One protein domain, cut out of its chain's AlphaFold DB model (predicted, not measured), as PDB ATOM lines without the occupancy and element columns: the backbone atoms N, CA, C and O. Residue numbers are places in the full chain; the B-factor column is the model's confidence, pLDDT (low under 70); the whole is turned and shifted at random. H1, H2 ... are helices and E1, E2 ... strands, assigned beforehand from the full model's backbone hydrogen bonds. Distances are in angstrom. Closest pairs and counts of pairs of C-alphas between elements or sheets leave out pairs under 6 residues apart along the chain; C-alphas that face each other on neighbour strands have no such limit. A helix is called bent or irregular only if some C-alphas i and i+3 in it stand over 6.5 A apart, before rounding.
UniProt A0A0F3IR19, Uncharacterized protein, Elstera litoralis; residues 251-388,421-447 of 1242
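What this domain is: This is residues 251 to 388 and 421 to 447 of the 1242 residues of an uncharacterized protein of Elstera litoralis (UniProt A0A0F3IR19). A strongly twisted, curled sheet of four strands is covered on one face by three helices, H1, H2 and the long arm H4a; its longest strand, E4, turns sharply, with E1 beside its first part, E3 beside its last part, and E2 next to E3 at the sheet's edge. H1 packs over the E1-E4 part, H2 and H4a lie side by side over the rest, and H4b turns away at the end of H4a. The printed part has 165 residues, with five named helices and four named strands in the order E1 H1 H2 E2 H3 E3 H4 E4 H5; the class is mixed, helices and strands, and the sheet, in the order E1 E4 E3 E2, is mixed. It is only just loose, close to compact, with a radius of gyration of the C-alphas of 18.5 A, and only just elongated, spanning 56 by 37 by 33 A.

Where its parts are: In the sheet, E4 is residues 423 to 437, 33.4 A long, E1 251 to 257, 20.1 A, E3 332 to 337 and E2 307 to 311. E1 begins at C-alpha 251 (-48.964, -24.883, -18.038). H1 is residues 263 to 278, 22.5 A, H2 281 to 301, 30.4 A, H3 313 to 320 and H5 442 to 447, ending at C-alpha 447 (-51.478, -30.340, 10.136). H4, residues 343 to 387, was assigned as one helix by its hydrogen bonds but is bent, with C-alphas 374 and 377 7.7 A apart; its arms are H4a, 343 to 374, 45.8 A, and H4b, 377 to 387, 15.6 A.

How they stand to each other: E4 bends by 90 degrees at residue 431. Antiparallel E1 pairs with its residues 423 to 429, N 253 and O 427 being 2.9 A apart; parallel E3 pairs with 433 to 435, N 333 and O 433 at 2.8 A. E2 is antiparallel to E3, with N 308 and O 336 at 2.8 A. E1, H1 H2, E2 form a split strand-helix-strand unit, two strands running the same way with E4 and E3 between them; its crossover is right-handed. H1 is over E4 at a height over the sheet of 6.0 A, the closest C-alphas being Thr 274 and Ser 429, 4.2 A. H2 is over E3 and E2 at 9.1 A. H4a touches H2 with residues 352 to 364 alone, opposite ways at a shallow tilt of 27 degrees; the closest C-alphas are Leu 298 and Val 353, 7.2 A. H4b is about perpendicular to H4a, at 87 degrees, and not on the sheet. H3 only grazes the sheet; H5 is on it, only just over none of its strands, with 2 C-alphas on E4 and 2 on E3. Every O i to N i+4 pair is within hydrogen-bond range in H1, H2, H4a and H5, against 6 of 7 in H4b and 1 of 4 in H3, where 4 of 5 O i to N i+3 pairs are.

The domain as a whole: The two C-alphas farthest apart, Pro 342 and Arg 388, are 58.3 A apart. Residues 389 to 420 are not printed, a gap of 34.0 A between C-alphas 388 and 421. The H3 to E3 link is long, with 11 residues. Confidence is under 70 at residues 328 to 330, 343 to 344, 387 to 388 and 421.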
ATOM      1  N   ILE A 251     -48.926 -25.465 -16.692       94.94
ATOM      2  CA  ILE A 251     -48.964 -24.883 -18.038       94.94
ATOM      3  C   ILE A 251     -49.614 -23.505 -17.920       94.94
ATOM      4  O   ILE A 251     -50.666 -23.342 -17.296       94.94
ATOM      5  N   ARG A 252     -48.955 -22.488 -18.478       92.31
ATOM      6  CA  ARG A 252     -49.417 -21.100 -18.392       92.31
ATOM      7  C   ARG A 252     -50.410 -20.825 -19.508       92.31
ATOM      8  O   ARG A 252     -50.094 -21.082 -20.659       92.31
ATOM      9  N   TYR A 253     -51.533 -20.209 -19.168       93.88
ATOM     10  CA  TYR A 253     -52.502 -19.660 -20.110       93.88
ATOM     11  C   TYR A 253     -52.723 -18.168 -19.814       93.88
ATOM     12  O   TYR A 253     -52.230 -17.614 -18.822       93.88
ATOM     13  N   ARG A 254     -53.416 -17.470 -20.710       93.00
ATOM     14  CA  ARG A 254     -53.794 -16.070 -20.517       93.00
ATOM     15  C   ARG A 254     -55.217 -15.847 -21.002       93.00
ATOM     16  O   ARG A 254     -55.566 -16.283 -22.092       93.00
ATOM     17  N   LEU A 255     -55.993 -15.141 -20.192       91.06
ATOM     18  CA  LEU A 255     -57.290 -14.602 -20.566       91.06
ATOM     19  C   LEU A 255     -57.116 -13.268 -21.281       91.06
ATOM     20  O   LEU A 255     -56.295 -12.450 -20.855       91.06
ATOM     21  N   GLU A 256     -57.904 -13.050 -22.327       88.75
ATOM     22  CA  GLU A 256     -57.992 -11.780 -23.043       88.75
ATOM     23  C   GLU A 256     -59.468 -11.369 -23.157       88.75
ATOM     24  O   GLU A 256     -60.315 -12.163 -23.553       88.75
ATOM     25  N   ALA A 257     -59.798 -10.143 -22.754       83.00
ATOM     26  CA  ALA A 257     -61.159  -9.619 -22.841       83.00
ATOM     27  C   ALA A 257     -61.150  -8.105 -23.080       83.00
ATOM     28  O   ALA A 257     -60.205  -7.408 -22.711       83.00
ATOM     29  N   GLN A 258     -62.217  -7.587 -23.693       78.31
ATOM     30  CA  GLN A 258     -62.423  -6.139 -23.849       78.31
ATOM     31  C   GLN A 258     -62.948  -5.483 -22.563       78.31
ATOM     32  O   GLN A 258     -62.851  -4.273 -22.394       78.31
ATOM     33  N   THR A 259     -63.480  -6.288 -21.644       77.81
ATOM     34  CA  THR A 259     -63.975  -5.879 -20.328       77.81
ATOM     35  C   THR A 259     -63.030  -6.347 -19.220       77.81
ATOM     36  O   THR A 259     -62.177  -7.212 -19.434       77.81
ATOM     37  N   ALA A 260     -63.165  -5.770 -18.024       77.69
ATOM     38  CA  ALA A 260     -62.400  -6.198 -16.858       77.69
ATOM     39  C   ALA A 260     -62.657  -7.685 -16.551       77.69
ATOM     40  O   ALA A 260     -63.804  -8.123 -16.489       77.69
ATOM     41  N   ILE A 261     -61.582  -8.452 -16.355       79.31
ATOM     42  CA  ILE A 261     -61.647  -9.889 -16.065       79.31
ATOM     43  C   ILE A 261     -61.799 -10.076 -14.557       79.31
ATOM     44  O   ILE A 261     -60.963  -9.589 -13.791       79.31
ATOM     45  N   SER A 262     -62.839 -10.793 -14.130       75.75
ATOM     46  CA  SER A 262     -63.060 -11.070 -12.712       75.75
ATOM     47  C   SER A 262     -62.123 -12.168 -12.181       75.75
ATOM     48  O   SER A 262     -61.591 -13.006 -12.921       75.75
ATOM     49  N   GLY A 263     -61.922 -12.184 -10.860       70.94
ATOM     50  CA  GLY A 263     -61.200 -13.270 -10.193       70.94
ATOM     51  C   GLY A 263     -61.906 -14.623 -10.345       70.94
ATOM     52  O   GLY A 263     -61.242 -15.642 -10.538       70.94
ATOM     53  N   GLU A 264     -63.243 -14.635 -10.330       73.81
ATOM     54  CA  GLU A 264     -64.049 -15.849 -10.497       73.81
ATOM     55  C   GLU A 264     -63.884 -16.469 -11.889       73.81
ATOM     56  O   GLU A 264     -63.690 -17.682 -11.993       73.81
ATOM     57  N   ASP A 265     -63.851 -15.649 -12.944       77.88
ATOM     58  CA  ASP A 265     -63.624 -16.124 -14.316       77.88
ATOM     59  C   ASP A 265     -62.256 -16.796 -14.451       77.88
ATOM     60  O   ASP A 265     -62.122 -17.865 -15.051       77.88
ATOM     61  N   THR A 266     -61.232 -16.208 -13.825       82.12
ATOM     62  CA  THR A 266     -59.871 -16.760 -13.826       82.12
ATOM     63  C   THR A 266     -59.816 -18.131 -13.144       82.12
ATOM     64  O   THR A 266     -59.147 -19.044 -13.641       82.12
ATOM     65  N   ILE A 267     -60.530 -18.294 -12.025       78.44
ATOM     66  CA  ILE A 267     -60.616 -19.560 -11.280       78.44
ATOM     67  C   ILE A 267     -61.380 -20.608 -12.092       78.44
ATOM     68  O   ILE A 267     -60.885 -21.723 -12.259       78.44
ATOM     69  N   LYS A 268     -62.550 -20.246 -12.630       82.75
ATOM     70  CA  LYS A 268     -63.392 -21.135 -13.440       82.75
ATOM     71  C   LYS A 268     -62.631 -21.665 -14.654       82.75
ATOM     72  O   LYS A 268     -62.571 -22.875 -14.859       82.75
ATOM     73  N   VAL A 269     -61.997 -20.773 -15.418       88.50
ATOM     74  CA  VAL A 269     -61.218 -21.144 -16.608       88.50
ATOM     75  C   VAL A 269     -60.026 -22.022 -16.239       88.50
ATOM     76  O   VAL A 269     -59.775 -23.016 -16.915       88.50
ATOM     77  N   SER A 270     -59.303 -21.694 -15.162       89.00
ATOM     78  CA  SER A 270     -58.170 -22.521 -14.723       89.00
ATOM     79  C   SER A 270     -58.616 -23.940 -14.351       89.00
ATOM     80  O   SER A 270     -57.957 -24.902 -14.731       89.00
ATOM     81  N   GLY A 271     -59.770 -24.088 -13.687       85.38
ATOM     82  CA  GLY A 271     -60.344 -25.398 -13.363       85.38
ATOM     83  C   GLY A 271     -60.663 -26.246 -14.599       85.38
ATOM     84  O   GLY A 271     -60.290 -27.417 -14.654       85.38
ATOM     85  N   GLU A 272     -61.287 -25.658 -15.625       87.62
ATOM     86  CA  GLU A 272     -61.590 -26.373 -16.876       87.62
ATOM     87  C   GLU A 272     -60.320 -26.746 -17.660       87.62
ATOM     88  O   GLU A 272     -60.198 -27.871 -18.155       87.62
ATOM     89  N   LEU A 273     -59.329 -25.847 -17.710       91.38
ATOM     90  CA  LEU A 273     -58.020 -26.130 -18.309       91.38
ATOM     91  C   LEU A 273     -57.327 -27.307 -17.610       91.38
ATOM     92  O   LEU A 273     -56.792 -28.199 -18.277       91.38
ATOM     93  N   THR A 274     -57.325 -27.335 -16.274       89.38
ATOM     94  CA  THR A 274     -56.725 -28.443 -15.523       89.38
ATOM     95  C   THR A 274     -57.463 -29.753 -15.764       89.38
ATOM     96  O   THR A 274     -56.826 -30.772 -16.035       89.38
ATOM     97  N   LYS A 275     -58.798 -29.735 -15.768       84.88
ATOM     98  CA  LYS A 275     -59.629 -30.923 -15.995       84.88
ATOM     99  C   LYS A 275     -59.373 -31.577 -17.357       84.88
ATOM    100  O   LYS A 275     -59.213 -32.795 -17.440       84.88
ATOM    101  N   ILE A 276     -59.289 -30.788 -18.433       88.00
ATOM    102  CA  ILE A 276     -59.057 -31.314 -19.791       88.00
ATOM    103  C   ILE A 276     -57.664 -31.941 -19.938       88.00
ATOM    104  O   ILE A 276     -57.509 -32.947 -20.639       88.00
ATOM    105  N   ILE A 277     -56.651 -31.358 -19.296       88.69
ATOM    106  CA  ILE A 277     -55.265 -31.827 -19.397       88.69
ATOM    107  C   ILE A 277     -55.026 -33.039 -18.491       88.69
ATOM    108  O   ILE A 277     -54.492 -34.048 -18.942       88.69
ATOM    109  N   THR A 278     -55.454 -32.992 -17.230       84.38
ATOM    110  CA  THR A 278     -55.125 -34.030 -16.234       84.38
ATOM    111  C   THR A 278     -55.909 -35.333 -16.396       84.38
ATOM    112  O   THR A 278     -55.460 -36.372 -15.914       84.38
ATOM    113  N   ARG A 279     -57.025 -35.331 -17.139       82.31
ATOM    114  CA  ARG A 279     -57.795 -36.552 -17.457       82.31
ATOM    115  C   ARG A 279     -57.056 -37.559 -18.345       82.31
ATOM    116  O   ARG A 279     -57.541 -38.672 -18.515       82.31
ATOM    117  N   GLN A 280     -55.933 -37.174 -18.955       87.50
ATOM    118  CA  GLN A 280     -55.158 -38.082 -19.796       87.50
ATOM    119  C   GLN A 280     -54.526 -39.190 -18.925       87.50
ATOM    120  O   GLN A 280     -53.758 -38.859 -18.013       87.50
ATOM    121  N   PRO A 281     -54.793 -40.488 -19.184       87.44
ATOM    122  CA  PRO A 281     -54.310 -41.575 -18.326       87.44
ATOM    123  C   PRO A 281     -52.783 -41.605 -18.187       87.44
ATOM    124  O   PRO A 281     -52.267 -41.667 -17.073       87.44
ATOM    125  N   TRP A 282     -52.065 -41.451 -19.305       91.12
ATOM    126  CA  TRP A 282     -50.598 -41.417 -19.341       91.12
ATOM    127  C   TRP A 282     -50.012 -40.269 -18.505       91.12
ATOM    128  O   TRP A 282     -48.959 -40.421 -17.885       91.12
ATOM    129  N   LEU A 283     -50.699 -39.122 -18.442       91.50
ATOM    130  CA  LEU A 283     -50.255 -37.979 -17.649       91.50
ATOM    131  C   LEU A 283     -50.503 -38.221 -16.163       91.50
ATOM    132  O   LEU A 283     -49.623 -37.963 -15.348       91.50
ATOM    133  N   SER A 284     -51.682 -38.737 -15.811       87.81
ATOM    134  CA  SER A 284     -52.026 -39.069 -14.426       87.81
ATOM    135  C   SER A 284     -51.074 -40.110 -13.826       87.81
ATOM    136  O   SER A 284     -50.624 -39.935 -12.695       87.81
ATOM    137  N   GLU A 285     -50.711 -41.152 -14.580       89.69
ATOM    138  CA  GLU A 285     -49.714 -42.142 -14.145       89.69
ATOM    139  C   GLU A 285     -48.332 -41.514 -13.942       89.69
ATOM    140  O   GLU A 285     -47.701 -41.719 -12.903       89.69
ATOM    141  N   TRP A 286     -47.879 -40.690 -14.891       93.69
ATOM    142  CA  TRP A 286     -46.597 -40.002 -14.767       93.69
ATOM    143  C   TRP A 286     -46.569 -39.055 -13.558       93.69
ATOM    144  O   TRP A 286     -45.614 -39.092 -12.783       93.69
ATOM    145  N   LEU A 287     -47.621 -38.254 -13.344       93.12
ATOM    146  CA  LEU A 287     -47.728 -37.331 -12.206       93.12
ATOM    147  C   LEU A 287     -47.669 -38.075 -10.867       93.12
ATOM    148  O   LEU A 287     -46.878 -37.694  -9.999       93.12
ATOM    149  N   ARG A 288     -48.424 -39.175 -10.729       91.44
ATOM    150  CA  ARG A 288     -48.349 -40.069  -9.564       91.44
ATOM    151  C   ARG A 288     -46.907 -40.492  -9.298       91.44
ATOM    152  O   ARG A 288     -46.392 -40.310  -8.195       91.44
ATOM    153  N   ASP A 289     -46.239 -41.029 -10.315       93.62
ATOM    154  CA  ASP A 289     -44.895 -41.582 -10.178       93.62
ATOM    155  C   ASP A 289     -43.871 -40.499  -9.798       93.62
ATOM    156  O   ASP A 289     -42.959 -40.756  -9.007       93.62
ATOM    157  N   LYS A 290     -44.028 -39.263 -10.297       94.75
ATOM    158  CA  LYS A 290     -43.169 -38.129  -9.911       94.75
ATOM    159  C   LYS A 290     -43.389 -37.669  -8.478       94.75
ATOM    160  O   LYS A 290     -42.410 -37.367  -7.793       94.75
ATOM    161  N   LEU A 291     -44.618 -37.707  -7.980       95.31
ATOM    162  CA  LEU A 291     -44.895 -37.442  -6.570       95.31
ATOM    163  C   LEU A 291     -44.334 -38.542  -5.654       95.31
ATOM    164  O   LEU A 291     -43.776 -38.236  -4.603       95.31
ATOM    165  N   LEU A 292     -44.350 -39.808  -6.083       95.56
ATOM    166  CA  LEU A 292     -43.672 -40.898  -5.364       95.56
ATOM    167  C   LEU A 292     -42.140 -40.758  -5.387       95.56
ATOM    168  O   LEU A 292     -41.456 -41.128  -4.429       95.56
ATOM    169  N   VAL A 293     -41.566 -40.220  -6.469       95.88
ATOM    170  CA  VAL A 293     -40.143 -39.840  -6.505       95.88
ATOM    171  C   VAL A 293     -39.862 -38.724  -5.499       95.88
ATOM    172  O   VAL A 293     -38.900 -38.844  -4.740       95.88
ATOM    173  N   LEU A 294     -40.697 -37.682  -5.454       96.50
ATOM    174  CA  LEU A 294     -40.571 -36.599  -4.478       96.50
ATOM    175  C   LEU A 294     -40.626 -37.137  -3.040       96.50
ATOM    176  O   LEU A 294     -39.703 -36.869  -2.273       96.50
ATOM    177  N   ASN A 295     -41.617 -37.973  -2.712       95.62
ATOM    178  CA  ASN A 295     -41.743 -38.612  -1.399       95.62
ATOM    179  C   ASN A 295     -40.456 -39.351  -0.990       95.62
ATOM    180  O   ASN A 295     -39.868 -39.083   0.055       95.62
ATOM    181  N   ARG A 296     -39.941 -40.230  -1.862       95.69
ATOM    182  CA  ARG A 296     -38.706 -40.988  -1.587       95.69
ATOM    183  C   ARG A 296     -37.493 -40.086  -1.367       95.69
ATOM    184  O   ARG A 296     -36.648 -40.393  -0.530       95.69
ATOM    185  N   ARG A 297     -37.383 -38.985  -2.116       95.94
ATOM    186  CA  ARG A 297     -36.279 -38.029  -1.959       95.94
ATOM    187  C   ARG A 297     -36.399 -37.223  -0.668       95.94
ATOM    188  O   ARG A 297     -35.367 -36.949  -0.066       95.94
ATOM    189  N   LEU A 298     -37.613 -36.893  -0.225       95.75
ATOM    190  CA  LEU A 298     -37.853 -36.250   1.071       95.75
ATOM    191  C   LEU A 298     -37.491 -37.184   2.236       95.75
ATOM    192  O   LEU A 298     -36.769 -36.767   3.134       95.75
ATOM    193  N   LEU A 299     -37.883 -38.460   2.170       92.88
ATOM    194  CA  LEU A 299     -37.508 -39.466   3.175       92.88
ATOM    195  C   LEU A 299     -35.988 -39.673   3.265       92.88
ATOM    196  O   LEU A 299     -35.442 -39.843   4.348       92.88
ATOM    197  N   ALA A 300     -35.285 -39.633   2.128       94.69
ATOM    198  CA  ALA A 300     -33.825 -39.706   2.107       94.69
ATOM    199  C   ALA A 300     -33.154 -38.427   2.643       94.69
ATOM    200  O   ALA A 300     -32.053 -38.494   3.187       94.69
ATOM    201  N   LEU A 301     -33.798 -37.268   2.469       93.19
ATOM    202  CA  LEU A 301     -33.300 -35.974   2.936       93.19
ATOM    203  C   LEU A 301     -33.365 -35.848   4.463       93.19
ATOM    204  O   LEU A 301     -32.482 -35.231   5.061       93.19
ATOM    205  N   ASP A 302     -34.401 -36.426   5.074       92.75
ATOM    206  CA  ASP A 302     -34.636 -36.382   6.514       92.75
ATOM    207  C   ASP A 302     -34.941 -37.769   7.106       92.75
ATOM    208  O   ASP A 302     -36.099 -38.121   7.351       92.75
ATOM    209  N   PRO A 303     -33.891 -38.559   7.402       87.25
ATOM    210  CA  PRO A 303     -34.035 -39.854   8.065       87.25
ATOM    211  C   PRO A 303     -34.671 -39.771   9.461       87.25
ATOM    212  O   PRO A 303     -35.130 -40.786   9.980       87.25
ATOM    213  N   SER A 304     -34.695 -38.580  10.072       87.62
ATOM    214  CA  SER A 304     -35.237 -38.338  11.411       87.62
ATOM    215  C   SER A 304     -36.757 -38.126  11.436       87.62
ATOM    216  O   SER A 304     -37.299 -37.890  12.511       87.62
ATOM    217  N   GLN A 305     -37.443 -38.207  10.285       89.56
ATOM    218  CA  GLN A 305     -38.910 -38.134  10.164       89.56
ATOM    219  C   GLN A 305     -39.545 -36.831  10.695       89.56
ATOM    220  O   GLN A 305     -40.661 -36.822  11.205       89.56
ATOM    221  N   ASN A 306     -38.863 -35.698  10.531       94.94
ATOM    222  CA  ASN A 306     -39.405 -34.355  10.758       94.94
ATOM    223  C   ASN A 306     -40.119 -33.770   9.526       94.94
ATOM    224  O   ASN A 306     -40.504 -32.599   9.551       94.94
ATOM    225  N   ILE A 307     -40.295 -34.551   8.458       95.88
ATOM    226  CA  ILE A 307     -41.040 -34.176   7.254       95.88
ATOM    227  C   ILE A 307     -42.210 -35.140   7.057       95.88
ATOM    228  O   ILE A 307     -42.020 -36.353   6.991       95.88
ATOM    229  N   LEU A 308     -43.402 -34.582   6.855       95.25
ATOM    230  CA  LEU A 308     -44.564 -35.286   6.317       95.25
ATOM    231  C   LEU A 308     -44.767 -34.872   4.860       95.25
ATOM    232  O   LEU A 308     -44.655 -33.691   4.537       95.25
ATOM    233  N   PHE A 309     -45.100 -35.828   3.998       96.00
ATOM    234  CA  PHE A 309     -45.534 -35.586   2.623       96.00
ATOM    235  C   PHE A 309     -46.788 -36.408   2.354       96.00
ATOM    236  O   PHE A 309     -46.794 -37.601   2.649       96.00
ATOM    237  N   PHE A 310     -47.832 -35.788   1.806       94.94
ATOM    238  CA  PHE A 310     -49.087 -36.479   1.516       94.94
ATOM    239  C   PHE A 310     -49.887 -35.829   0.384       94.94
ATOM    240  O   PHE A 310     -49.777 -34.628   0.117       94.94
ATOM    241  N   LEU A 311     -50.715 -36.645  -0.271       93.06
ATOM    242  CA  LEU A 311     -51.741 -36.226  -1.219       93.06
ATOM    243  C   LEU A 311     -52.960 -35.692  -0.459       93.06
ATOM    244  O   LEU A 311     -53.434 -36.329   0.480       93.06
ATOM    245  N   LYS A 312     -53.498 -34.548  -0.888       87.25
ATOM    246  CA  LYS A 312     -54.704 -33.933  -0.320       87.25
ATOM    247  C   LYS A 312     -55.786 -33.719  -1.387       87.25
ATOM    248  O   LYS A 312     -55.684 -34.178  -2.523       87.25
ATOM    249  N   GLY A 313     -56.868 -33.051  -0.996       82.38
ATOM    250  CA  GLY A 313     -57.933 -32.657  -1.918       82.38
ATOM    251  C   GLY A 313     -58.805 -33.818  -2.405       82.38
ATOM    252  O   GLY A 313     -58.858 -34.896  -1.813       82.38
ATOM    253  N   GLY A 314     -59.543 -33.578  -3.493       78.62
ATOM    254  CA  GLY A 314     -60.553 -34.518  -3.989       78.62
ATOM    255  C   GLY A 314     -59.984 -35.842  -4.504       78.62
ATOM    256  O   GLY A 314     -60.685 -36.850  -4.471       78.62
ATOM    257  N   ARG A 315     -58.725 -35.856  -4.963       85.44
ATOM    258  CA  ARG A 315     -58.056 -37.074  -5.438       85.44
ATOM    259  C   ARG A 315     -57.695 -38.004  -4.280       85.44
ATOM    260  O   ARG A 315     -57.930 -39.200  -4.388       85.44
ATOM    261  N   ALA A 316     -57.222 -37.469  -3.157       87.62
ATOM    262  CA  ALA A 316     -56.945 -38.265  -1.962       87.62
ATOM    263  C   ALA A 316     -58.204 -38.929  -1.373       87.62
ATOM    264  O   ALA A 316     -58.148 -40.075  -0.941       87.62
ATOM    265  N   ILE A 317     -59.374 -38.285  -1.461       87.00
ATOM    266  CA  ILE A 317     -60.652 -38.895  -1.037       87.00
ATOM    267  C   ILE A 317     -60.950 -40.184  -1.815       87.00
ATOM    268  O   ILE A 317     -61.482 -41.134  -1.250       87.00
ATOM    269  N   LYS A 318     -60.554 -40.273  -3.090       87.62
ATOM    270  CA  LYS A 318     -60.741 -41.495  -3.885       87.62
ATOM    271  C   LYS A 318     -59.946 -42.691  -3.364       87.62
ATOM    272  O   LYS A 318     -60.364 -43.823  -3.593       87.62
ATOM    273  N   TYR A 319     -58.868 -42.461  -2.613       88.62
ATOM    274  CA  TYR A 319     -58.165 -43.528  -1.899       88.62
ATOM    275  C   TYR A 319     -59.005 -44.056  -0.729       88.62
ATOM    276  O   TYR A 319     -59.112 -45.267  -0.566       88.62
ATOM    277  N   LEU A 320     -59.685 -43.176   0.019       87.81
ATOM    278  CA  LEU A 320     -60.620 -43.559   1.093       87.81
ATOM    279  C   LEU A 320     -61.901 -44.232   0.576       87.81
ATOM    280  O   LEU A 320     -62.547 -44.978   1.307       87.81
ATOM    281  N   GLU A 321     -62.273 -43.983  -0.680       87.56
ATOM    282  CA  GLU A 321     -63.373 -44.677  -1.364       87.56
ATOM    283  C   GLU A 321     -62.935 -46.020  -1.987       87.56
ATOM    284  O   GLU A 321     -63.767 -46.743  -2.532       87.56
ATOM    285  N   GLY A 322     -61.642 -46.373  -1.929       85.00
ATOM    286  CA  GLY A 322     -61.098 -47.604  -2.519       85.00
ATOM    287  C   GLY A 322     -61.019 -47.597  -4.053       85.00
ATOM    288  O   GLY A 322     -60.853 -48.649  -4.667       85.00
ATOM    289  N   VAL A 323     -61.132 -46.423  -4.682       86.69
ATOM    290  CA  VAL A 323     -61.133 -46.238  -6.144       86.69
ATOM    291  C   VAL A 323     -60.154 -45.133  -6.587       86.69
ATOM    292  O   VAL A 323     -60.555 -44.208  -7.298       86.69
ATOM    293  N   PRO A 324     -58.860 -45.192  -6.206       83.31
ATOM    294  CA  PRO A 324     -57.876 -44.129  -6.474       83.31
ATOM    295  C   PRO A 324     -57.742 -43.753  -7.962       83.31
ATOM    296  O   PRO A 324     -57.477 -42.598  -8.299       83.31
ATOM    297  N   GLN A 325     -57.998 -44.699  -8.865       79.25
ATOM    298  CA  GLN A 325     -58.014 -44.515 -10.317       79.25
ATOM    299  C   GLN A 325     -59.137 -43.593 -10.827       79.25
ATOM    300  O   GLN A 325     -59.035 -43.070 -11.930       79.25
ATOM    301  N   GLN A 326     -60.195 -43.369 -10.039       79.56
ATOM    302  CA  GLN A 326     -61.307 -42.465 -10.376       79.56
ATOM    303  C   GLN A 326     -61.065 -41.023  -9.895       79.56
ATOM    304  O   GLN A 326     -62.000 -40.234  -9.747       79.56
ATOM    305  N   GLY A 327     -59.818 -40.666  -9.581       73.25
ATOM    306  CA  GLY A 327     -59.443 -39.287  -9.306       73.25
ATOM    307  C   GLY A 327     -59.529 -38.432 -10.570       73.25
ATOM    308  O   GLY A 327     -58.726 -38.604 -11.482       73.25
ATOM    309  N   GLU A 328     -60.470 -37.489 -10.607       62.81
ATOM    310  CA  GLU A 328     -60.683 -36.583 -11.754       62.81
ATOM    311  C   GLU A 328     -60.046 -35.188 -11.574       62.81
ATOM    312  O   GLU A 328     -60.011 -34.415 -12.524       62.81
ATOM    313  N   ASN A 329     -59.538 -34.859 -10.374       63.38
ATOM    314  CA  ASN A 329     -59.083 -33.507  -9.990       63.38
ATOM    315  C   ASN A 329     -57.548 -33.373  -9.891       63.38
ATOM    316  O   ASN A 329     -56.819 -34.356 -10.022       63.38
ATOM    317  N   ASP A 330     -57.084 -32.163  -9.585       68.88
ATOM    318  CA  ASP A 330     -55.690 -31.735  -9.410       68.88
ATOM    319  C   ASP A 330     -54.873 -32.634  -8.457       68.88
ATOM    320  O   ASP A 330     -55.399 -33.292  -7.550       68.88
ATOM    321  N   TRP A 331     -53.557 -32.679  -8.680       82.81
ATOM    322  CA  TRP A 331     -52.594 -33.393  -7.834       82.81
ATOM    323  C   TRP A 331     -52.086 -32.489  -6.705       82.81
ATOM    324  O   TRP A 331     -50.909 -32.125  -6.646       82.81
ATOM    325  N   ASP A 332     -53.003 -32.126  -5.810       86.94
ATOM    326  CA  ASP A 332     -52.700 -31.329  -4.627       86.94
ATOM    327  C   ASP A 332     -51.909 -32.144  -3.607       86.94
ATOM    328  O   ASP A 332     -52.384 -33.152  -3.079       86.94
ATOM    329  N   THR A 333     -50.722 -31.672  -3.254       93.00
ATOM    330  CA  THR A 333     -49.883 -32.291  -2.227       93.00
ATOM    331  C   THR A 333     -49.429 -31.273  -1.198       93.00
ATOM    332  O   THR A 333     -49.493 -30.055  -1.398       93.00
ATOM    333  N   GLN A 334     -48.994 -31.776  -0.050       95.00
ATOM    334  CA  GLN A 334     -48.509 -30.937   1.030       95.00
ATOM    335  C   GLN A 334     -47.280 -31.554   1.680       95.00
ATOM    336  O   GLN A 334     -47.211 -32.763   1.893       95.00
ATOM    337  N   ILE A 335     -46.312 -30.692   1.980       96.69
ATOM    338  CA  ILE A 335     -45.156 -30.993   2.814       96.69
ATOM    339  C   ILE A 335     -45.351 -30.265   4.141       96.69
ATOM    340  O   ILE A 335     -45.613 -29.066   4.148       96.69
ATOM    341  N   VAL A 336     -45.196 -30.953   5.267       95.81
ATOM    342  CA  VAL A 336     -45.216 -30.330   6.598       95.81
ATOM    343  C   VAL A 336     -43.899 -30.638   7.286       95.81
ATOM    344  O   VAL A 336     -43.519 -31.799   7.406       95.81
ATOM    345  N   ILE A 337     -43.198 -29.597   7.726       93.94
ATOM    346  CA  ILE A 337     -41.983 -29.734   8.532       93.94
ATOM    347  C   ILE A 337     -42.370 -29.569   9.999       93.94
ATOM    348  O   ILE A 337     -43.075 -28.615  10.328       93.94
ATOM    349  N   ASN A 338     -41.876 -30.456  10.863       92.81
ATOM    350  CA  ASN A 338     -42.155 -30.484  12.298       92.81
ATOM    351  C   ASN A 338     -42.039 -29.088  12.949       92.81
ATOM    352  O   ASN A 338     -40.923 -28.612  13.176       92.81
ATOM    353  N   PRO A 339     -43.161 -28.440  13.318       87.06
ATOM    354  CA  PRO A 339     -43.175 -27.077  13.855       87.06
ATOM    355  C   PRO A 339     -42.726 -27.004  15.325       87.06
ATOM    356  O   PRO A 339     -42.769 -25.937  15.946       87.06
ATOM    357  N   ASN A 340     -42.337 -28.140  15.912       84.44
ATOM    358  CA  ASN A 340     -41.746 -28.218  17.247       84.44
ATOM    359  C   ASN A 340     -40.210 -28.249  17.214       84.44
ATOM    360  O   ASN A 340     -39.589 -28.222  18.275       84.44
ATOM    361  N   LEU A 341     -39.591 -28.288  16.027       79.62
ATOM    362  CA  LEU A 341     -38.144 -28.113  15.898       79.62
ATOM    363  C   LEU A 341     -37.717 -26.711  16.354       79.62
ATOM    364  O   LEU A 341     -38.464 -25.753  16.152       79.62
ATOM    365  N   PRO A 342     -36.498 -26.550  16.900       72.56
ATOM    366  CA  PRO A 342     -35.890 -25.234  17.055       72.56
ATOM    367  C   PRO A 342     -35.853 -24.484  15.717       72.56
ATOM    368  O   PRO A 342     -35.619 -25.097  14.676       72.56
ATOM    369  N   ALA A 343     -36.028 -23.159  15.750       66.88
ATOM    370  CA  ALA A 343     -36.140 -22.332  14.543       66.88
ATOM    371  C   ALA A 343     -34.971 -22.547  13.568       66.88
ATOM    372  O   ALA A 343     -35.195 -22.777  12.385       66.88
ATOM    373  N   GLU A 344     -33.733 -22.556  14.068       65.00
ATOM    374  CA  GLU A 344     -32.530 -22.822  13.268       65.00
ATOM    375  C   GLU A 344     -32.623 -24.163  12.523       65.00
ATOM    376  O   GLU A 344     -32.501 -24.207  11.298       65.00
ATOM    377  N   ALA A 345     -32.942 -25.242  13.243       73.44
ATOM    378  CA  ALA A 345     -33.094 -26.576  12.666       73.44
ATOM    379  C   ALA A 345     -34.248 -26.643  11.652       73.44
ATOM    380  O   ALA A 345     -34.130 -27.313  10.621       73.44
ATOM    381  N   TRP A 346     -35.348 -25.929  11.914       84.88
ATOM    382  CA  TRP A 346     -36.479 -25.844  10.996       84.88
ATOM    383  C   TRP A 346     -36.100 -25.125   9.698       84.88
ATOM    384  O   TRP A 346     -36.333 -25.669   8.621       84.88
ATOM    385  N   TYR A 347     -35.475 -23.941   9.769       77.56
ATOM    386  CA  TYR A 347     -35.095 -23.170   8.578       77.56
ATOM    387  C   TYR A 347     -34.019 -23.871   7.749       77.56
ATOM    388  O   TYR A 347     -34.057 -23.812   6.517       77.56
ATOM    389  N   ASP A 348     -33.101 -24.596   8.390       76.69
ATOM    390  CA  ASP A 348     -32.132 -25.426   7.677       76.69
ATOM    391  C   ASP A 348     -32.780 -26.607   6.953       76.69
ATOM    392  O   ASP A 348     -32.392 -26.950   5.827       76.69
ATOM    393  N   LEU A 349     -33.781 -27.240   7.567       85.19
ATOM    394  CA  LEU A 349     -34.553 -28.297   6.924       85.19
ATOM    395  C   LEU A 349     -35.409 -27.737   5.781       85.19
ATOM    396  O   LEU A 349     -35.360 -28.268   4.672       85.19
ATOM    397  N   TYR A 350     -36.088 -26.612   6.000       88.44
ATOM    398  CA  TYR A 350     -36.856 -25.891   4.985       88.44
ATOM    399  C   TYR A 350     -36.010 -25.526   3.766       88.44
ATOM    400  O   TYR A 350     -36.397 -25.830   2.639       88.44
ATOM    401  N   ARG A 351     -34.822 -24.943   3.971       84.06
ATOM    402  CA  ARG A 351     -33.884 -24.609   2.890       84.06
ATOM    403  C   ARG A 351     -33.563 -25.829   2.028       84.06
ATOM    404  O   ARG A 351     -33.565 -25.742   0.802       84.06
ATOM    405  N   ARG A 352     -33.287 -26.972   2.661       88.25
ATOM    406  CA  ARG A 352     -32.985 -28.227   1.960       88.25
ATOM    407  C   ARG A 352     -34.201 -28.782   1.214       88.25
ATOM    408  O   ARG A 352     -34.056 -29.195   0.067       88.25
ATOM    409  N   VAL A 353     -35.385 -28.744   1.827       93.12
ATOM    410  CA  VAL A 353     -36.653 -29.170   1.208       93.12
ATOM    411  C   VAL A 353     -36.991 -28.306  -0.004       93.12
ATOM    412  O   VAL A 353     -37.227 -28.842  -1.084       93.12
ATOM    413  N   GLN A 354     -36.957 -26.981   0.136       92.06
ATOM    414  CA  GLN A 354     -37.249 -26.046  -0.949       92.06
ATOM    415  C   GLN A 354     -36.288 -26.246  -2.131       92.06
ATOM    416  O   GLN A 354     -36.739 -26.323  -3.275       92.06
ATOM    417  N   ASN A 355     -34.985 -26.391  -1.862       90.69
ATOM    418  CA  ASN A 355     -33.984 -26.645  -2.897       90.69
ATOM    419  C   ASN A 355     -34.246 -27.969  -3.625       90.69
ATOM    420  O   ASN A 355     -34.191 -28.015  -4.855       90.69
ATOM    421  N   LEU A 356     -34.566 -29.034  -2.881       95.00
ATOM    422  CA  LEU A 356     -34.912 -30.334  -3.454       95.00
ATOM    423  C   LEU A 356     -36.154 -30.242  -4.351       95.00
ATOM    424  O   LEU A 356     -36.128 -30.744  -5.475       95.00
ATOM    425  N   VAL A 357     -37.220 -29.589  -3.874       95.88
ATOM    426  CA  VAL A 357     -38.465 -29.406  -4.633       95.88
ATOM    427  C   VAL A 357     -38.197 -28.624  -5.917       95.88
ATOM    428  O   VAL A 357     -38.600 -29.075  -6.985       95.88
ATOM    429  N   LEU A 358     -37.459 -27.508  -5.856       93.94
ATOM    430  CA  LEU A 358     -37.124 -26.720  -7.047       93.94
ATOM    431  C   LEU A 358     -36.390 -27.557  -8.105       93.94
ATOM    432  O   LEU A 358     -36.770 -27.541  -9.277       93.94
ATOM    433  N   LEU A 359     -35.355 -28.295  -7.695       93.81
ATOM    434  CA  LEU A 359     -34.564 -29.122  -8.609       93.81
ATOM    435  C   LEU A 359     -35.409 -30.231  -9.246       93.81
ATOM    436  O   LEU A 359     -35.315 -30.453 -10.453       93.81
ATOM    437  N   LEU A 360     -36.269 -30.887  -8.461       95.88
ATOM    438  CA  LEU A 360     -37.164 -31.923  -8.971       95.88
ATOM    439  C   LEU A 360     -38.214 -31.359  -9.930       95.88
ATOM    440  O   LEU A 360     -38.393 -31.927 -11.001       95.88
ATOM    441  N   LEU A 361     -38.856 -30.229  -9.615       96.12
ATOM    442  CA  LEU A 361     -39.838 -29.612 -10.514       96.12
ATOM    443  C   LEU A 361     -39.201 -29.169 -11.843       96.12
ATOM    444  O   LEU A 361     -39.817 -29.334 -12.896       96.12
ATOM    445  N   GLN A 362     -37.959 -28.668 -11.827       93.50
ATOM    446  CA  GLN A 362     -37.221 -28.353 -13.056       93.50
ATOM    447  C   GLN A 362     -36.897 -29.607 -13.879       93.50
ATOM    448  O   GLN A 362     -37.029 -29.591 -15.103       93.50
ATOM    449  N   ASP A 363     -36.508 -30.702 -13.227       93.94
ATOM    450  CA  ASP A 363     -36.274 -31.974 -13.910       93.94
ATOM    451  C   ASP A 363     -37.589 -32.548 -14.484       93.94
ATOM    452  O   ASP A 363     -37.627 -32.975 -15.640       93.94
ATOM    453  N   PHE A 364     -38.693 -32.473 -13.732       95.75
ATOM    454  CA  PHE A 364     -40.025 -32.900 -14.176       95.75
ATOM    455  C   PHE A 364     -40.530 -32.067 -15.359       95.75
ATOM    456  O   PHE A 364     -41.170 -32.616 -16.251       95.75
ATOM    457  N   ARG A 365     -40.191 -30.772 -15.433       95.06
ATOM    458  CA  ARG A 365     -40.491 -29.910 -16.590       95.06
ATOM    459  C   ARG A 365     -39.876 -30.448 -17.889       95.06
ATOM    460  O   ARG A 365     -40.550 -30.456 -18.917       95.06
ATOM    461  N   LEU A 366     -38.618 -30.905 -17.857       94.81
ATOM    462  CA  LEU A 366     -37.949 -31.458 -19.046       94.81
ATOM    463  C   LEU A 366     -38.514 -32.830 -19.436       94.81
ATOM    464  O   LEU A 366     -38.690 -33.137 -20.617       94.81
ATOM    465  N   GLU A 367     -38.833 -33.656 -18.444       95.38
ATOM    466  CA  GLU A 367     -39.498 -34.935 -18.685       95.38
ATOM    467  C   GLU A 367     -40.905 -34.746 -19.272       95.38
ATOM    468  O   GLU A 367     -41.266 -35.456 -20.207       95.38
ATOM    469  N   PHE A 368     -41.661 -33.748 -18.802       95.50
ATOM    470  CA  PHE A 368     -42.981 -33.413 -19.341       95.50
ATOM    471  C   PHE A 368     -42.920 -33.034 -20.826       95.50
ATOM    472  O   PHE A 368     -43.766 -33.473 -21.599       95.50
ATOM    473  N   TYR A 369     -41.894 -32.290 -21.257       95.50
ATOM    474  CA  TYR A 369     -41.680 -31.995 -22.680       95.50
ATOM    475  C   TYR A 369     -41.535 -33.276 -23.518       95.50
ATOM    476  O   TYR A 369     -42.125 -33.396 -24.592       95.50
ATOM    477  N   THR A 370     -40.779 -34.248 -23.007       95.25
ATOM    478  CA  THR A 370     -40.553 -35.543 -23.667       95.25
ATOM    479  C   THR A 370     -41.837 -36.372 -23.714       95.25
ATOM    480  O   THR A 370     -42.194 -36.912 -24.762       95.25
ATOM    481  N   LEU A 371     -42.557 -36.428 -22.591       95.81
ATOM    482  CA  LEU A 371     -43.821 -37.145 -22.450       95.81
ATOM    483  C   LEU A 371     -44.901 -36.590 -23.389       95.81
ATOM    484  O   LEU A 371     -45.518 -37.351 -24.131       95.81
ATOM    485  N   LEU A 372     -45.092 -35.266 -23.400       94.88
ATOM    486  CA  LEU A 372     -46.124 -34.620 -24.209       94.88
ATOM    487  C   LEU A 372     -45.868 -34.813 -25.706       94.88
ATOM    488  O   LEU A 372     -46.797 -35.132 -26.439       94.88
ATOM    489  N   ASN A 373     -44.617 -34.682 -26.164       94.19
ATOM    490  CA  ASN A 373     -44.279 -34.934 -27.568       94.19
ATOM    491  C   ASN A 373     -44.533 -36.390 -27.980       94.19
ATOM    492  O   ASN A 373     -45.009 -36.633 -29.087       94.19
ATOM    493  N   HIS A 374     -44.252 -37.354 -27.099       94.19
ATOM    494  CA  HIS A 374     -44.504 -38.766 -27.384       94.19
ATOM    495  C   HIS A 374     -46.002 -39.076 -27.522       94.19
ATOM    496  O   HIS A 374     -46.403 -39.761 -28.464       94.19
ATOM    497  N   HIS A 375     -46.828 -38.533 -26.622       95.12
ATOM    498  CA  HIS A 375     -48.272 -38.782 -26.588       95.12
ATOM    499  C   HIS A 375     -49.108 -37.783 -27.401       95.12
ATOM    500  O   HIS A 375     -50.330 -37.922 -27.446       95.12
ATOM    501  N   ALA A 376     -48.503 -36.807 -28.087       93.69
ATOM    502  CA  ALA A 376     -49.240 -35.793 -28.848       93.69
ATOM    503  C   ALA A 376     -50.275 -36.381 -29.842       93.69
ATOM    504  O   ALA A 376     -51.411 -35.911 -29.833       93.69
ATOM    505  N   PRO A 377     -49.987 -37.457 -30.612       92.62
ATOM    506  CA  PRO A 377     -50.990 -38.071 -31.499       92.62
ATOM    507  C   PRO A 377     -52.152 -38.765 -30.766       92.62
ATOM    508  O   PRO A 377     -53.235 -38.966 -31.316       92.62
ATOM    509  N   GLU A 378     -51.931 -39.233 -29.539       93.19
ATOM    510  CA  GLU A 378     -52.993 -39.778 -28.689       93.19
ATOM    511  C   GLU A 378     -53.838 -38.648 -28.096       93.19
ATOM    512  O   GLU A 378     -55.067 -38.719 -28.128       93.19
ATOM    513  N   PHE A 379     -53.182 -37.583 -27.634       93.75
ATOM    514  CA  PHE A 379     -53.842 -36.432 -27.036       93.75
ATOM    515  C   PHE A 379     -54.720 -35.681 -28.044       93.75
ATOM    516  O   PHE A 379     -55.871 -35.375 -27.738       93.75
ATOM    517  N   GLU A 380     -54.237 -35.475 -29.272       93.50
ATOM    518  CA  GLU A 380     -55.022 -34.893 -30.367       93.50
ATOM    519  C   GLU A 380     -56.315 -35.686 -30.614       93.50
ATOM    520  O   GLU A 380     -57.405 -35.113 -30.674       93.50
ATOM    521  N   ARG A 381     -56.224 -37.022 -30.684       89.81
ATOM    522  CA  ARG A 381     -57.398 -37.890 -30.876       89.81
ATOM    523  C   ARG A 381     -58.407 -37.766 -29.738       89.81
ATOM    524  O   ARG A 381     -59.607 -37.774 -30.011       89.81
ATOM    525  N   ALA A 382     -57.939 -37.641 -28.495       86.81
ATOM    526  CA  ALA A 382     -58.811 -37.407 -27.348       86.81
ATOM    527  C   ALA A 382     -59.543 -36.061 -27.479       86.81
ATOM    528  O   ALA A 382     -60.767 -36.029 -27.423       86.81
ATOM    529  N   LEU A 383     -58.820 -34.972 -27.766       88.38
ATOM    530  CA  LEU A 383     -59.401 -33.629 -27.908       88.38
ATOM    531  C   LEU A 383     -60.444 -33.543 -29.034       88.38
ATOM    532  O   LEU A 383     -61.490 -32.918 -28.860       88.38
ATOM    533  N   VAL A 384     -60.202 -34.211 -30.169       83.94
ATOM    534  CA  VAL A 384     -61.171 -34.285 -31.279       83.94
ATOM    535  C   VAL A 384     -62.454 -35.016 -30.867       83.94
ATOM    536  O   VAL A 384     -63.536 -34.648 -31.325       83.94
ATOM    537  N   ALA A 385     -62.362 -36.045 -30.020       77.38
ATOM    538  CA  ALA A 385     -63.541 -36.748 -29.521       77.38
ATOM    539  C   ALA A 385     -64.405 -35.843 -28.625       77.38
ATOM    540  O   ALA A 385     -65.626 -35.843 -28.768       77.38
ATOM    541  N   ASP A 386     -63.791 -35.021 -27.772       70.38
ATOM    542  CA  ASP A 386     -64.524 -34.084 -26.910       70.38
ATOM    543  C   ASP A 386     -65.144 -32.919 -27.667       70.38
ATOM    544  O   ASP A 386     -66.274 -32.534 -27.378       70.38
ATOM    545  N   ALA A 387     -64.448 -32.400 -28.682       65.00
ATOM    546  CA  ALA A 387     -64.991 -31.371 -29.564       65.00
ATOM    547  C   ALA A 387     -66.308 -31.821 -30.227       65.00
ATOM    548  O   ALA A 387     -67.200 -31.009 -30.450       65.00
ATOM    549  N   ARG A 388     -66.447 -33.126 -30.512       60.25
ATOM    550  CA  ARG A 388     -67.661 -33.732 -31.088       60.25
ATOM    551  C   ARG A 388     -68.770 -34.000 -30.066       60.25
ATOM    552  O   ARG A 388     -69.895 -34.267 -30.479       60.25
ATOM    553  N   ALA A 421     -55.914  -1.349 -24.940       60.06
ATOM    554  CA  ALA A 421     -55.319  -2.675 -24.886       60.06
ATOM    555  C   ALA A 421     -56.281  -3.628 -24.150       60.06
ATOM    556  O   ALA A 421     -56.793  -3.242 -23.096       60.06
ATOM    557  N   PRO A 422     -56.516  -4.852 -24.662       70.56
ATOM    558  CA  PRO A 422     -57.421  -5.789 -24.011       70.56
ATOM    559  C   PRO A 422     -56.946  -6.060 -22.583       70.56
ATOM    560  O   PRO A 422     -55.739  -6.180 -22.324       70.56
ATOM    561  N   HIS A 423     -57.897  -6.183 -21.662       78.44
ATOM    562  CA  HIS A 423     -57.619  -6.638 -20.312       78.44
ATOM    563  C   HIS A 423     -57.049  -8.055 -20.379       78.44
ATOM    564  O   HIS A 423     -57.514  -8.908 -21.138       78.44
ATOM    565  N   ARG A 424     -55.992  -8.292 -19.598       83.62
ATOM    566  CA  ARG A 424     -55.258  -9.557 -19.576       83.62
ATOM    567  C   ARG A 424     -55.151 -10.069 -18.156       83.62
ATOM    568  O   ARG A 424     -54.654  -9.353 -17.291       83.62
ATOM    569  N   ALA A 425     -55.528 -11.324 -17.945       84.25
ATOM    570  CA  ALA A 425     -55.341 -12.017 -16.675       84.25
ATOM    571  C   ALA A 425     -54.588 -13.332 -16.896       84.25
ATOM    572  O   ALA A 425     -54.748 -13.997 -17.919       84.25
ATOM    573  N   ALA A 426     -53.722 -13.702 -15.955       84.25
ATOM    574  CA  ALA A 426     -53.028 -14.983 -16.012       84.25
ATOM    575  C   ALA A 426     -53.966 -16.100 -15.539       84.25
ATOM    576  O   ALA A 426     -54.488 -16.026 -14.431       84.25
ATOM    577  N   CYS A 427     -54.118 -17.149 -16.342       88.94
ATOM    578  CA  CYS A 427     -54.772 -18.397 -15.951       88.94
ATOM    579  C   CYS A 427     -53.812 -19.571 -16.192       88.94
ATOM    580  O   CYS A 427     -52.679 -19.386 -16.653       88.94
ATOM    581  N   LYS A 428     -54.192 -20.782 -15.790       90.75
ATOM    582  CA  LYS A 428     -53.256 -21.915 -15.760       90.75
ATOM    583  C   LYS A 428     -53.976 -23.254 -15.793       90.75
ATOM    584  O   LYS A 428     -55.127 -23.343 -15.394       90.75
ATOM    585  N   SER A 429     -53.238 -24.272 -16.218       92.00
ATOM    586  CA  SER A 429     -53.537 -25.675 -15.952       92.00
ATOM    587  C   SER A 429     -52.508 -26.193 -14.951       92.00
ATOM    588  O   SER A 429     -51.300 -26.085 -15.192       92.00
ATOM    589  N   GLU A 430     -52.965 -26.679 -13.804       89.19
ATOM    590  CA  GLU A 430     -52.098 -27.133 -12.716       89.19
ATOM    591  C   GLU A 430     -51.717 -28.606 -12.912       89.19
ATOM    592  O   GLU A 430     -52.571 -29.456 -13.136       89.19
ATOM    593  N   LEU A 431     -50.417 -28.919 -12.858       91.75
ATOM    594  CA  LEU A 431     -49.930 -30.298 -12.987       91.75
ATOM    595  C   LEU A 431     -49.552 -30.878 -11.624       91.75
ATOM    596  O   LEU A 431     -50.008 -31.957 -11.264       91.75
ATOM    597  N   ILE A 432     -48.723 -30.155 -10.867       92.12
ATOM    598  CA  ILE A 432     -48.340 -30.488  -9.491       92.12
ATOM    599  C   ILE A 432     -48.491 -29.225  -8.655       92.12
ATOM    600  O   ILE A 432     -47.928 -28.194  -9.035       92.12
ATOM    601  N   ASP A 433     -49.170 -29.331  -7.512       91.38
ATOM    602  CA  ASP A 433     -49.200 -28.282  -6.495       91.38
ATOM    603  C   ASP A 433     -48.664 -28.820  -5.160       91.38
ATOM    604  O   ASP A 433     -49.109 -29.859  -4.667       91.38
ATOM    605  N   VAL A 434     -47.665 -28.141  -4.590       94.25
ATOM    606  CA  VAL A 434     -47.028 -28.511  -3.319       94.25
ATOM    607  C   VAL A 434     -47.119 -27.336  -2.356       94.25
ATOM    608  O   VAL A 434     -46.398 -26.344  -2.496       94.25
ATOM    609  N   GLY A 435     -47.987 -27.453  -1.353       94.06
ATOM    610  CA  GLY A 435     -48.056 -26.503  -0.241       94.06
ATOM    611  C   GLY A 435     -47.074 -26.858   0.878       94.06
ATOM    612  O   GLY A 435     -46.891 -28.034   1.181       94.06
ATOM    613  N   LEU A 436     -46.479 -25.860   1.531       92.88
ATOM    614  CA  LEU A 436     -45.646 -26.037   2.726       92.88
ATOM    615  C   LEU A 436     -46.005 -24.983   3.786       92.88
ATOM    616  O   LEU A 436     -45.634 -23.821   3.608       92.88
ATOM    617  N   PRO A 437     -46.731 -25.332   4.867       90.75
ATOM    618  CA  PRO A 437     -47.046 -24.402   5.953       90.75
ATOM    619  C   PRO A 437     -45.793 -23.792   6.582       90.75
ATOM    620  O   PRO A 437     -44.783 -24.477   6.747       90.75
ATOM    621  N   ARG A 438     -45.845 -22.508   6.937       84.56
ATOM    622  CA  ARG A 438     -44.678 -21.814   7.503       84.56
ATOM    623  C   ARG A 438     -44.459 -22.174   8.973       84.56
ATOM    624  O   ARG A 438     -45.376 -22.592   9.663       84.56
ATOM    625  N   TYR A 439     -43.233 -21.990   9.453       78.88
ATOM    626  CA  TYR A 439     -42.802 -22.429  10.785       78.88
ATOM    627  C   TYR A 439     -43.689 -21.949  11.947       78.88
ATOM    628  O   TYR A 439     -44.003 -22.716  12.857       78.88
ATOM    629  N   ASP A 440     -44.069 -20.675  11.929       71.50
ATOM    630  CA  ASP A 440     -44.753 -19.975  13.014       71.50
ATOM    631  C   ASP A 440     -46.278 -19.941  12.858       71.50
ATOM    632  O   ASP A 440     -46.952 -19.273  13.643       71.50
ATOM    633  N   THR A 441     -46.836 -20.664  11.883       77.31
ATOM    634  CA  THR A 441     -48.271 -20.619  11.593       77.31
ATOM    635  C   THR A 441     -49.049 -21.692  12.343       77.31
ATOM    636  O   THR A 441     -48.546 -22.778  12.661       77.31
ATOM    637  N   ILE A 442     -50.315 -21.389  12.632       81.62
ATOM    638  CA  ILE A 442     -51.221 -22.334  13.290       81.62
ATOM    639  C   ILE A 442     -51.476 -23.526  12.360       81.62
ATOM    640  O   ILE A 442     -51.507 -24.662  12.822       81.62
ATOM    641  N   GLU A 443     -51.543 -23.297  11.045       83.81
ATOM    642  CA  GLU A 443     -51.740 -24.335  10.033       83.81
ATOM    643  C   GLU A 443     -50.632 -25.395  10.072       83.81
ATOM    644  O   GLU A 443     -50.920 -26.583   9.940       83.81
ATOM    645  N   ALA A 444     -49.368 -25.007  10.280       88.31
ATOM    646  CA  ALA A 444     -48.273 -25.972  10.390       88.31
ATOM    647  C   ALA A 444     -48.451 -26.893  11.601       88.31
ATOM    648  O   ALA A 444     -48.242 -28.103  11.501       88.31
ATOM    649  N   ARG A 445     -48.862 -26.320  12.738       88.75
ATOM    650  CA  ARG A 445     -49.105 -27.059  13.982       88.75
ATOM    651  C   ARG A 445     -50.327 -27.957  13.883       88.75
ATOM    652  O   ARG A 445     -50.223 -29.114  14.268       88.75
ATOM    653  N   GLU A 446     -51.427 -27.456  13.327       88.12
ATOM    654  CA  GLU A 446     -52.664 -28.211  13.094       88.12
ATOM    655  C   GLU A 446     -52.397 -29.436  12.216       88.12
ATOM    656  O   GLU A 446     -52.664 -30.565  12.623       88.12
ATOM    657  N   GLN A 447     -51.773 -29.235  11.050       90.19
ATOM    658  CA  GLN A 447     -51.478 -30.340  10.136       90.19
ATOM    659  C   GLN A 447     -50.501 -31.344  10.763       90.19
ATOM    660  O   GLN A 447     -50.674 -32.549  10.603       90.19
TER     661      GLN A 447